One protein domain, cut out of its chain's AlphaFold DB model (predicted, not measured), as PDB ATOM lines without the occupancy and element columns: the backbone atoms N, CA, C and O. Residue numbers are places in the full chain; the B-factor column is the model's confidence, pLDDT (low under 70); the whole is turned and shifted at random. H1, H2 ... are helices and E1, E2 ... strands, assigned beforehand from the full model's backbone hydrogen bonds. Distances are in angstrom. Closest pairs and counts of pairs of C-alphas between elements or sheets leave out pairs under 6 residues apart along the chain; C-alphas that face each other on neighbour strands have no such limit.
ATOM      1  N   MET A   7      52.352  32.096 -31.628       73.31
ATOM      2  CA  MET A   7      51.081  31.661 -31.062       73.31
ATOM      3  C   MET A   7      50.483  32.817 -30.264       73.31
ATOM      4  O   MET A   7      51.154  33.412 -29.423       73.31
ATOM      5  N   THR A   8      49.227  33.151 -30.536       79.06
ATOM      6  CA  THR A   8      48.486  34.175 -29.798       79.06
ATOM      7  C   THR A   8      47.136  33.625 -29.389       79.06
ATOM      8  O   THR A   8      46.452  32.998 -30.194       79.06
ATOM      9  N   THR A   9      46.756  33.904 -28.145       79.56
ATOM     10  CA  THR A   9      45.431  33.596 -27.616       79.56
ATOM     11  C   THR A   9      44.696  34.894 -27.330       79.56
ATOM     12  O   THR A   9      45.258  35.802 -26.715       79.56
ATOM     13  N   ALA A  10      43.441  34.989 -27.762       81.94
ATOM     14  CA  ALA A  10      42.614  36.161 -27.526       81.94
ATOM     15  C   ALA A  10      41.201  35.774 -27.092       81.94
ATOM     16  O   ALA A  10      40.535  34.973 -27.748       81.94
ATOM     17  N   THR A  11      40.738  36.415 -26.021       82.38
ATOM     18  CA  THR A  11      39.338  36.378 -25.593       82.38
ATOM     19  C   THR A  11      38.621  37.604 -26.139       82.38
ATOM     20  O   THR A  11      39.101  38.721 -25.930       82.38
ATOM     21  N   VAL A  12      37.514  37.430 -26.855       79.25
ATOM     22  CA  VAL A  12      36.810  38.538 -27.522       79.25
ATOM     23  C   VAL A  12      35.364  38.607 -27.049       79.25
ATOM     24  O   VAL A  12      34.674  37.590 -27.012       79.25
ATOM     25  N   ASP A  13      34.916  39.814 -26.711       80.88
ATOM     26  CA  ASP A  13      33.516  40.085 -26.387       80.88
ATOM     27  C   ASP A  13      32.651  40.057 -27.665       80.88
ATOM     28  O   ASP A  13      33.113  40.489 -28.731       80.88
ATOM     29  N   PRO A  14      31.374  39.652 -27.580       77.38
ATOM     30  CA  PRO A  14      30.437  39.715 -28.698       77.38
ATOM     31  C   PRO A  14      30.329  41.104 -29.306       77.38
ATOM     32  O   PRO A  14      30.216  42.103 -28.595       77.38
ATOM     33  N   ASN A  15      30.291  41.160 -30.636       77.50
ATOM     34  CA  ASN A  15      30.103  42.378 -31.418       77.50
ATOM     35  C   ASN A  15      31.139  43.476 -31.103       77.50
ATOM     36  O   ASN A  15      30.903  44.658 -31.359       77.50
ATOM     37  N   ARG A  16      32.309  43.093 -30.573       81.50
ATOM     38  CA  ARG A  16      33.446  43.985 -30.319       81.50
ATOM     39  C   ARG A  16      34.682  43.536 -31.080       81.50
ATOM     40  O   ARG A  16      34.836  42.377 -31.459       81.50
ATOM     41  N   CYS A  17      35.575  44.495 -31.301       85.81
ATOM     42  CA  CYS A  17      36.881  44.263 -31.897       85.81
ATOM     43  C   CYS A  17      37.947  44.262 -30.799       85.81
ATOM     44  O   CYS A  17      38.057  45.228 -30.045       85.81
ATOM     45  N   ARG A  18      38.763  43.211 -30.747       89.38
ATOM     46  CA  ARG A  18      39.974  43.148 -29.927       89.38
ATOM     47  C   ARG A  18      41.197  43.241 -30.825       89.38
ATOM     48  O   ARG A  18      41.261  42.549 -31.833       89.38
ATOM     49  N   ILE A  19      42.163  44.070 -30.446       90.62
ATOM     50  CA  ILE A  19      43.422  44.227 -31.177       90.62
ATOM     51  C   ILE A  19      44.524  43.549 -30.371       90.62
ATOM     52  O   ILE A  19      44.670  43.820 -29.177       90.62
ATOM     53  N   VAL A  20      45.281  42.658 -31.008       90.00
ATOM     54  CA  VAL A  20      46.419  41.972 -30.389       90.00
ATOM     55  C   VAL A  20      47.685  42.234 -31.204       90.00
ATOM     56  O   VAL A  20      47.720  41.868 -32.379       90.00
ATOM     57  N   PRO A  21      48.728  42.845 -30.613       89.38
ATOM     58  CA  PRO A  21      49.994  43.036 -31.302       89.38
ATOM     59  C   PRO A  21      50.774  41.716 -31.361       89.38
ATOM     60  O   PRO A  21      50.948  41.034 -30.352       89.38
ATOM     61  N   VAL A  22      51.284  41.371 -32.541       88.25
ATOM     62  CA  VAL A  22      52.098  40.174 -32.782       88.25
ATOM     63  C   VAL A  22      53.363  40.576 -33.524       88.25
ATOM     64  O   VAL A  22      53.301  41.210 -34.573       88.25
ATOM     65  N   THR A  23      54.525  40.193 -32.997       86.31
ATOM     66  CA  THR A  23      55.815  40.431 -33.660       86.31
ATOM     67  C   THR A  23      56.364  39.123 -34.203       86.31
ATOM     68  O   THR A  23      56.540  38.168 -33.450       86.31
ATOM     69  N   LEU A  24      56.636  39.088 -35.507       81.69
ATOM     70  CA  LEU A  24      57.205  37.930 -36.192       81.69
ATOM     71  C   LEU A  24      58.675  38.179 -36.511       81.69
ATOM     72  O   LEU A  24      59.035  39.250 -37.008       81.69
ATOM     73  N   GLN A  25      59.506  37.174 -36.248       76.38
ATOM     74  CA  GLN A  25      60.945  37.222 -36.501       76.38
ATOM     75  C   GLN A  25      61.272  36.873 -37.966       76.38
ATOM     76  O   GLN A  25      60.404  36.453 -38.727       76.38
ATOM     77  N   CYS A  26      62.518  37.128 -38.378       65.19
ATOM     78  CA  CYS A  26      62.996  37.063 -39.762       65.19
ATOM     79  C   CYS A  26      62.871  35.672 -40.429       65.19
ATOM     80  O   CYS A  26      63.844  34.924 -40.472       65.19
ATOM     81  N   ASP A  27      61.710  35.364 -41.017       68.56
ATOM     82  CA  ASP A  27      61.526  34.262 -41.980       68.56
ATOM     83  C   ASP A  27      60.731  34.731 -43.218       68.56
ATOM     84  O   ASP A  27      60.094  35.788 -43.213       68.56
ATOM     85  N   THR A  28      60.790  33.967 -44.302       64.69
ATOM     86  CA  THR A  28      60.027  34.163 -45.546       64.69
ATOM     87  C   THR A  28      58.687  33.420 -45.543       64.69
ATOM     88  O   THR A  28      57.765  33.829 -46.242       64.69
ATOM     89  N   ASN A  29      58.533  32.376 -44.718       65.00
ATOM     90  CA  ASN A  29      57.311  31.569 -44.617       65.00
ATOM     91  C   ASN A  29      56.607  31.785 -43.270       65.00
ATOM     92  O   ASN A  29      56.592  30.901 -42.409       65.00
ATOM     93  N   ARG A  30      56.021  32.973 -43.092       76.38
ATOM     94  CA  ARG A  30      55.417  33.400 -41.824       76.38
ATOM     95  C   ARG A  30      53.955  33.005 -41.711       76.38
ATOM     96  O   ARG A  30      53.179  33.150 -42.656       76.38
ATOM     97  N   ALA A  31      53.549  32.609 -40.512       83.88
ATOM     98  CA  ALA A  31      52.141  32.540 -40.163       83.88
ATOM     99  C   ALA A  31      51.911  32.847 -38.681       83.88
ATOM    100  O   ALA A  31      52.759  32.568 -37.831       83.88
ATOM    101  N   ILE A  32      50.734  33.398 -38.390       86.06
ATOM    102  CA  ILE A  32      50.226  33.590 -37.032       86.06
ATOM    103  C   ILE A  32      49.310  32.414 -36.712       86.06
ATOM    104  O   ILE A  32      48.319  32.194 -37.407       86.06
ATOM    105  N   GLN A  33      49.622  31.669 -35.656       86.50
ATOM    106  CA  GLN A  33      48.707  30.692 -35.088       86.50
ATOM    107  C   GLN A  33      47.855  31.380 -34.021       86.50
ATOM    108  O   GLN A  33      48.340  31.776 -32.963       86.50
ATOM    109  N   LEU A  34      46.574  31.523 -34.320       84.88
ATOM    110  CA  LEU A  34      45.605  32.206 -33.487       84.88
ATOM    111  C   LEU A  34      44.695  31.190 -32.795       84.88
ATOM    112  O   LEU A  34      44.037  30.379 -33.453       84.88
ATOM    113  N   SER A  35      44.636  31.273 -31.472       84.31
ATOM    114  CA  SER A  35      43.585  30.666 -30.669       84.31
ATOM    115  C   SER A  35      42.609  31.749 -30.218       84.31
ATOM    116  O   SER A  35      43.014  32.744 -29.618       84.31
ATOM    117  N   VAL A  36      41.325  31.588 -30.520       79.38
ATOM    118  CA  VAL A  36      40.285  32.553 -30.130       79.38
ATOM    119  C   VAL A  36      39.214  31.877 -29.308       79.38
ATOM    120  O   VAL A  36      38.769  30.777 -29.622       79.38
ATOM    121  N   SER A  37      38.791  32.560 -28.256       77.62
ATOM    122  CA  SER A  37      37.650  32.166 -27.444       77.62
ATOM    123  C   SER A  37      36.743  33.364 -27.229       77.62
ATOM    124  O   SER A  37      37.183  34.514 -27.209       77.62
ATOM    125  N   VAL A  38      35.459  33.089 -27.054       74.62
ATOM    126  CA  VAL A  38      34.527  34.081 -26.527       74.62
ATOM    127  C   VAL A  38      34.665  34.098 -25.002       74.62
ATOM    128  O   VAL A  38      35.006  33.068 -24.416       74.62
ATOM    129  N   ASP A  39      34.465  35.255 -24.365       72.88
ATOM    130  CA  ASP A  39      34.491  35.367 -22.901       72.88
ATOM    131  C   ASP A  39      33.466  34.413 -22.250       72.88
ATOM    132  O   ASP A  39      32.264  34.564 -22.504       72.88
ATOM    133  N   PRO A  40      33.913  33.432 -21.437       66.88
ATOM    134  CA  PRO A  40      33.021  32.479 -20.784       66.88
ATOM    135  C   PRO A  40      32.157  33.107 -19.683       66.88
ATOM    136  O   PRO A  40      31.115  32.543 -19.357       66.88
ATOM    137  N   GLU A  41      32.556  34.246 -19.110       70.00
ATOM    138  CA  GLU A  41      31.785  34.927 -18.057       70.00
ATOM    139  C   GLU A  41      30.720  35.868 -18.627       70.00
ATOM    140  O   GLU A  41      29.872  36.384 -17.896       70.00
ATOM    141  N   CYS A  42      30.718  36.081 -19.944       67.56
ATOM    142  CA  CYS A  42      29.761  36.958 -20.586       67.56
ATOM    143  C   CYS A  42      28.377  36.271 -20.692       67.56
ATOM    144  O   CYS A  42      28.226  35.279 -21.414       67.56
ATOM    145  N   PRO A  43      27.323  36.814 -20.046       66.38
ATOM    146  CA  PRO A  43      25.988  36.196 -20.018       66.38
ATOM    147  C   PRO A  43      25.352  36.057 -21.408       66.38
ATOM    148  O   PRO A  43      24.554  35.157 -21.674       66.38
ATOM    149  N   VAL A  44      25.726  36.971 -22.303       66.00
ATOM    150  CA  VAL A  44      25.282  37.019 -23.694       66.00
ATOM    151  C   VAL A  44      25.901  35.864 -24.488       66.00
ATOM    152  O   VAL A  44      25.207  35.206 -25.248       66.00
ATOM    153  N   CYS A  45      27.165  35.525 -24.238       63.78
ATOM    154  CA  CYS A  45      27.881  34.446 -24.926       63.78
ATOM    155  C   CYS A  45      27.396  33.046 -24.555       63.78
ATOM    156  O   CYS A  45      27.495  32.125 -25.358       63.78
ATOM    157  N   ALA A  46      26.909  32.880 -23.325       60.66
ATOM    158  CA  ALA A  46      26.366  31.613 -22.849       60.66
ATOM    159  C   ALA A  46      24.964  31.318 -23.416       60.66
ATOM    160  O   ALA A  46      24.536  30.166 -23.431       60.66
ATOM    161  N   SER A  47      24.244  32.356 -23.857       60.03
ATOM    162  CA  SER A  47      22.841  32.281 -24.288       60.03
ATOM    163  C   SER A  47      22.645  32.486 -25.793       60.03
ATOM    164  O   SER A  47      21.732  31.897 -26.374       60.03
ATOM    165  N   GLN A  48      23.497  33.286 -26.435       62.28
ATOM    166  CA  GLN A  48      23.514  33.499 -27.877       62.28
ATOM    167  C   GLN A  48      24.417  32.454 -28.529       62.28
ATOM    168  O   GLN A  48      25.467  32.113 -27.998       62.28
ATOM    169  N   GLY A  49      23.943  31.880 -29.635       63.34
ATOM    170  CA  GLY A  49      24.499  30.680 -30.251       63.34
ATOM    171  C   GLY A  49      25.902  30.851 -30.866       63.34
ATOM    172  O   GLY A  49      26.753  31.566 -30.352       63.34
ATOM    173  N   PRO A  50      26.220  30.137 -31.956       72.75
ATOM    174  CA  PRO A  50      27.576  30.132 -32.501       72.75
ATOM    175  C   PRO A  50      28.056  31.538 -32.927       72.75
ATOM    176  O   PRO A  50      27.314  32.286 -33.560       72.75
ATOM    177  N   PHE A  51      29.318  31.879 -32.645       76.81
ATOM    178  CA  PHE A  51      29.947  33.145 -33.053       76.81
ATOM    179  C   PHE A  51      30.929  32.939 -34.203       76.81
ATOM    180  O   PHE A  51      31.774  32.044 -34.151       76.81
ATOM    181  N   LYS A  52      30.851  33.790 -35.227       81.94
ATOM    182  CA  LYS A  52      31.841  33.850 -36.311       81.94
ATOM    183  C   LYS A  52      32.917  34.862 -35.972       81.94
ATOM    184  O   LYS A  52      32.626  35.908 -35.398       81.94
ATOM    185  N   PHE A  53      34.145  34.592 -36.395       85.19
ATOM    186  CA  PHE A  53      35.253  35.516 -36.184       85.19
ATOM    187  C   PHE A  53      35.750  36.070 -37.510       85.19
ATOM    188  O   PHE A  53      36.062  35.323 -38.439       85.19
ATOM    189  N   LEU A  54      35.862  37.392 -37.578       90.12
ATOM    190  CA  LEU A  54      36.588  38.084 -38.631       90.12
ATOM    191  C   LEU A  54      37.934  38.532 -38.067       90.12
ATOM    192  O   LEU A  54      37.988  39.350 -37.151       90.12
ATOM    193  N   VAL A  55      39.011  38.012 -38.644       90.94
ATOM    194  CA  VAL A  55      40.380  38.365 -38.280       90.94
ATOM    195  C   VAL A  55      41.005  39.188 -39.397       90.94
ATOM    196  O   VAL A  55      41.007  38.767 -40.555       90.94
ATOM    197  N   ARG A  56      41.564  40.351 -39.064       92.31
ATOM    198  CA  ARG A  56      42.337  41.193 -39.986       92.31
ATOM    199  C   ARG A  56      43.722  41.413 -39.407       92.31
ATOM    200  O   ARG A  56      43.854  41.743 -38.238       92.31
ATOM    201  N   VAL A  57      44.749  41.249 -40.227       90.50
ATOM    202  CA  VAL A  57      46.138  41.491 -39.836       90.50
ATOM    203  C   VAL A  57      46.612  42.747 -40.544       90.50
ATOM    204  O   VAL A  57      46.602  42.804 -41.776       90.50
ATOM    205  N   ARG A  58      47.013  43.757 -39.777       90.75
ATOM    206  CA  ARG A  58      47.523  45.039 -40.274       90.75
ATOM    207  C   ARG A  58      48.973  45.210 -39.868       90.75
ATOM    208  O   ARG A  58      49.355  44.795 -38.781       90.75
ATOM    209  N   ARG A  59      49.793  45.838 -40.710       87.38
ATOM    210  CA  ARG A  59      51.128  46.267 -40.266       87.38
ATOM    211  C   ARG A  59      50.997  47.441 -39.303       87.38
ATOM    212  O   ARG A  59      50.306  48.409 -39.612       87.38
ATOM    213  N   THR A  60      51.706  47.376 -38.179       85.75
ATOM    214  CA  THR A  60      51.731  48.466 -37.194       85.75
ATOM    215  C   THR A  60      52.580  49.645 -37.680       85.75
ATOM    216  O   THR A  60      52.384  50.764 -37.228       85.75
ATOM    217  N   ASN A  61      53.505  49.415 -38.623       80.19
ATOM    218  CA  ASN A  61      54.310  50.460 -39.253       80.19
ATOM    219  C   ASN A  61      54.109  50.460 -40.781       80.19
ATOM    220  O   ASN A  61      54.462  49.472 -41.434       80.19
ATOM    221  N   PRO A  62      53.572  51.552 -41.360       72.50
ATOM    222  CA  PRO A  62      53.139  52.788 -40.688       72.50
ATOM    223  C   PRO A  62      51.929  52.577 -39.742       72.50
ATOM    224  O   PRO A  62      51.162  51.640 -39.965       72.50
ATOM    225  N   PRO A  63      51.745  53.421 -38.702       65.31
ATOM    226  CA  PRO A  63      50.625  53.323 -37.761       65.31
ATOM    227  C   PRO A  63      49.267  53.310 -38.461       65.31
ATOM    228  O   PRO A  63      49.013  54.122 -39.348       65.31
ATOM    229  N   GLY A  64      48.392  52.384 -38.063       61.50
ATOM    230  CA  GLY A  64      47.093  52.186 -38.719       61.50
ATOM    231  C   GLY A  64      47.186  51.551 -40.111       61.50
ATOM    232  O   GLY A  64      46.220  51.634 -40.865       61.50
ATOM    233  N   GLY A  65      48.334  50.948 -40.435       72.44
ATOM    234  CA  GLY A  65      48.760  50.559 -41.773       72.44
ATOM    235  C   GLY A  65      47.901  49.537 -42.516       72.44
ATOM    236  O   GLY A  65      46.793  49.159 -42.132       72.44
ATOM    237  N   THR A  66      48.439  49.095 -43.649       83.31
ATOM    238  CA  THR A  66      47.752  48.259 -44.638       83.31
ATOM    239  C   THR A  66      47.358  46.897 -44.072       83.31
ATOM    240  O   THR A  66      48.150  46.244 -43.386       83.31
ATOM    241  N   VAL A  67      46.145  46.442 -44.404       88.25
ATOM    242  CA  VAL A  67      45.717  45.060 -44.154       88.25
ATOM    243  C   VAL A  67      46.509  44.135 -45.075       88.25
ATOM    244  O   VAL A  67      46.408  44.245 -46.295       88.25
ATOM    245  N   VAL A  68      47.288  43.231 -44.490       86.56
ATOM    246  CA  VAL A  68      48.138  42.274 -45.218       86.56
ATOM    247  C   VAL A  68      47.521  40.882 -45.298       86.56
ATOM    248  O   VAL A  68      47.849  40.116 -46.198       86.56
ATOM    249  N   ALA A  69      46.606  40.554 -44.384       89.62
ATOM    250  CA  ALA A  69      45.850  39.310 -44.420       89.62
ATOM    251  C   ALA A  69      44.465  39.497 -43.795       89.62
ATOM    252  O   ALA A  69      44.283  40.282 -42.862       89.62
ATOM    253  N   MET A  70      43.491  38.739 -44.290       91.38
ATOM    254  CA  MET A  70      42.173  38.599 -43.676       91.38
ATOM    255  C   MET A  70      41.821  37.120 -43.594       91.38
ATOM    256  O   MET A  70      42.156  36.347 -44.493       91.38
ATOM    257  N   LYS A  71      41.129  36.726 -42.529       88.88
ATOM    258  CA  LYS A  71      40.623  35.369 -42.374       88.88
ATOM    259  C   LYS A  71      39.263  35.380 -41.693       88.88
ATOM    260  O   LYS A  71      39.099  35.981 -40.636       88.88
ATOM    261  N   PHE A  72      38.316  34.676 -42.299       87.25
ATOM    262  CA  PHE A  72      37.055  34.325 -41.663       87.25
ATOM    263  C   PHE A  72      37.213  32.969 -40.984       87.25
ATOM    264  O   PHE A  72      37.771  32.037 -41.570       87.25
ATOM    265  N   VAL A  73      36.753  32.876 -39.743       83.69
ATOM    266  CA  VAL A  73      36.716  31.627 -38.989       83.69
ATOM    267  C   VAL A  73      35.263  31.344 -38.652       83.69
ATOM    268  O   VAL A  73      34.635  32.084 -37.890       83.69
ATOM    269  N   ASP A  74      34.728  30.300 -39.283       72.50
ATOM    270  CA  ASP A  74      33.366  29.850 -39.038       72.50
ATOM    271  C   ASP A  74      33.234  29.229 -37.647       72.50
ATOM    272  O   ASP A  74      34.156  28.619 -37.100       72.50
ATOM    273  N   ALA A  75      32.057  29.427 -37.072       64.25
ATOM    274  CA  ALA A  75      31.734  29.049 -35.712       64.25
ATOM    275  C   ALA A  75      31.592  27.528 -35.550       64.25
ATOM    276  O   ALA A  75      30.863  26.893 -36.314       64.25
ATOM    277  N   ILE A  76      32.192  26.953 -34.503       54.78
ATOM    278  CA  ILE A  76      31.938  25.565 -34.089       54.78
ATOM    279  C   ILE A  76      31.676  25.544 -32.581       54.78
ATOM    280  O   ILE A  76      32.618  25.418 -31.811       54.78
ATOM    281  N   THR A  77      30.397  25.599 -32.178       53.78
ATOM    282  CA  THR A  77      29.910  25.486 -30.775       53.78
ATOM    283  C   THR A  77      30.523  26.537 -29.814       53.78
ATOM    284  O   THR A  77      31.552  27.135 -30.114       53.78
ATOM    285  N   PRO A  78      29.923  26.849 -28.650       51.03
ATOM    286  CA  PRO A  78      30.600  27.677 -27.652       51.03
ATOM    287  C   PRO A  78      31.851  26.931 -27.156       51.03
ATOM    288  O   PRO A  78      31.753  25.944 -26.432       51.03
ATOM    289  N   GLY A  79      33.030  27.341 -27.623       54.84
ATOM    290  CA  GLY A  79      34.299  26.677 -27.335       54.84
ATOM    291  C   GLY A  79      35.489  27.419 -27.941       54.84
ATOM    292  O   GLY A  79      35.348  28.166 -28.908       54.84
ATOM    293  N   ALA A  80      36.671  27.243 -27.345       58.03
ATOM    294  CA  ALA A  80      37.902  27.847 -27.848       58.03
ATOM    295  C   ALA A  80      38.293  27.223 -29.198       58.03
ATOM    296  O   ALA A  80      38.522  26.017 -29.297       58.03
ATOM    297  N   LEU A  81      38.425  28.051 -30.232       67.31
ATOM    298  CA  LEU A  81      39.065  27.662 -31.480       67.31
ATOM    299  C   LEU A  81      40.568  27.640 -31.241       67.31
ATOM    300  O   LEU A  81      41.194  28.692 -31.142       67.31
ATOM    301  N   ASN A  82      41.150  26.447 -31.160       67.81
ATOM    302  CA  ASN A  82      42.592  26.291 -31.043       67.81
ATOM    303  C   ASN A  82      43.236  26.132 -32.420       67.81
ATOM    304  O   ASN A  82      42.968  25.170 -33.136       67.81
ATOM    305  N   GLY A  83      44.153  27.041 -32.760       72.00
ATOM    306  CA  GLY A  83      45.117  26.801 -33.835       72.00
ATOM    307  C   GLY A  83      44.709  27.235 -35.243       72.00
ATOM    308  O   GLY A  83      45.152  26.628 -36.217       72.00
ATOM    309  N   THR A  84      43.938  28.311 -35.387       82.88
ATOM    310  CA  THR A  84      43.712  28.925 -36.700       82.88
ATOM    311  C   THR A  84      45.016  29.528 -37.224       82.88
ATOM    312  O   THR A  84      45.502  30.517 -36.691       82.88
ATOM    313  N   VAL A  85      45.568  28.977 -38.306       85.94
ATOM    314  CA  VAL A  85      46.803  29.500 -38.921       85.94
ATOM    315  C   VAL A  85      46.484  30.550 -39.987       85.94
ATOM    316  O   VAL A  85      45.713  30.283 -40.911       85.94
ATOM    317  N   ILE A  86      47.066  31.740 -39.865       88.19
ATOM    318  CA  ILE A  86      46.934  32.856 -40.807       88.19
ATOM    319  C   ILE A  86      48.296  33.064 -41.476       88.19
ATOM    320  O   ILE A  86      49.193  33.616 -40.833       88.19
ATOM    321  N   PRO A  87      48.493  32.603 -42.724       86.06
ATOM    322  CA  PRO A  87      49.736  32.851 -43.441       86.06
ATOM    323  C   PRO A  87      49.864  34.341 -43.763       86.06
ATOM    324  O   PRO A  87      48.884  34.989 -44.137       86.06
ATOM    325  N   ILE A  88      51.075  34.875 -43.632       83.69
ATOM    326  CA  ILE A  88      51.404  36.240 -44.037       83.69
ATOM    327  C   ILE A  88      52.451  36.148 -45.139       83.69
ATOM    328  O   ILE A  88      53.586  35.734 -44.903       83.69
ATOM    329  N   CYS A  89      52.054  36.530 -46.350       73.44
ATOM    330  CA  CYS A  89      52.959  36.611 -47.485       73.44
ATOM    331  C   CYS A  89      53.790  37.890 -47.366       73.44
ATOM    332  O   CYS A  89      53.346  38.968 -47.755       73.44
ATOM    333  N   GLU A  90      54.987  37.765 -46.804       68.56
ATOM    334  CA  GLU A  90      55.939  38.863 -46.685       68.56
ATOM    335  C   GLU A  90      57.001  38.804 -47.782       68.56
ATOM    336  O   GLU A  90      57.507  37.740 -48.126       68.56
ATOM    337  N   THR A  91      57.357  39.966 -48.328       65.75
ATOM    338  CA  THR A  91      58.390  40.081 -49.372       65.75
ATOM    339  C   THR A  91      59.765  40.432 -48.806       65.75
ATOM    340  O   THR A  91      60.757  40.372 -49.530       65.75
ATOM    341  N   VAL A  92      59.847  40.787 -47.517       66.81
ATOM    342  CA  VAL A  92      61.077  41.251 -46.862       66.81
ATOM    343  C   VAL A  92      61.397  40.393 -45.639       66.81
ATOM    344  O   VAL A  92      60.586  40.241 -44.727       66.81
ATOM    345  N   CYS A  93      62.624  39.871 -45.575       73.62
ATOM    346  CA  CYS A  93      63.116  39.094 -44.438       73.62
ATOM    347  C   CYS A  93      63.613  40.011 -43.299       73.62
ATOM    348  O   CYS A  93      64.807  40.110 -43.035       73.62
ATOM    349  N   ALA A  94      62.691  40.724 -42.649       78.00
ATOM    350  CA  ALA A  94      62.974  41.583 -41.492       78.00
ATOM    351  C   ALA A  94      61.941  41.380 -40.373       78.00
ATOM    352  O   ALA A  94      60.815  40.962 -40.644       78.00
ATOM    353  N   SER A  95      62.298  41.669 -39.120       82.50
ATOM    354  CA  SER A  95      61.334  41.642 -38.010       82.50
ATOM    355  C   SER A  95      60.203  42.641 -38.266       82.50
ATOM    356  O   SER A  95      60.450  43.758 -38.724       82.50
TER     357      SER A  95
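This is residues 7 to 95 of the 114 residues of an uncharacterized protein of Heliobacillus mobilis (UniProt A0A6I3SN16). This is a small, elongated sandwich of strands: a strongly twisted sheet of E1, E3 and E6 faces the two-stranded hairpin E4 and E5, and E2 runs along one open side between E1 and E4. The short helix H1 sits at one end of the long axis, while the link from E2 to E3 and the last printed residues lie at the other. The printed part has 89 residues, with the named elements in the order E1, E2, E3, H1, E4, E5, E6; the class is mostly strand. The larger sheet has the order E1, E3, E6 and is mixed; the smaller is antiparallel. The whole is only just compact, close to loose, with a radius of gyration of the C-alphas of 14.4 A and spans of 45 by 24 by 18 A.

In the larger sheet the inner strand is E3, residues 30 to 38. Edge strand E1, residues 7 to 12, is parallel to it at 30 degrees, with N 8 and O 33 2.9 A apart. Edge strand E6, residues 81 to 88, is antiparallel to E3 at 148 degrees, with N 34 and O 84 2.8 A apart. The other sheet is the hairpin of E4, residues 51 to 59, and E5, residues 67 to 73, antiparallel at 166 degrees, with N 55 and O 71 2.8 A apart. The two sheets form a sandwich, two sheets face to face, with their best planes 32 degrees apart and their strands at 36 degrees. E5 and E6 have 7 pairs of C-alphas within 8 A, the closest those of Ala 69 and Ile 88, 6.4 A. E2, residues 17 to 24, pairs with no named strand; its closest C-alpha pair with E1 is Arg 18 and Val 12, 6.1 A. E2 and E4 are near each other, with 14 pairs of C-alphas within 10 A. H1, residues 43 to 47, is not on the larger sheet; its one O i to N i+4 pair is not within hydrogen-bond range, and 1 of its 2 O i to N i+3 pairs is.

E1 begins at C-alpha 7, (51.081, 31.661, -31.062). E3 and E4 each measure 25.9 A, E2 21.7 A, E6 19.6 A, E5 17.0 A, E1 16.2 A and H1 6.6 A. H1 ends at C-alpha 47, (22.841, 32.281, -24.288), and E6 at C-alpha 88, (51.404, 36.240, -44.037).

The farthest C-alphas, Ser 47 and Cys 93, are 45.5 A apart. The printed part has no cut and no long link. Its mean pLDDT is 76.8; residues under 70 include 42 to 49 and 75 to 82.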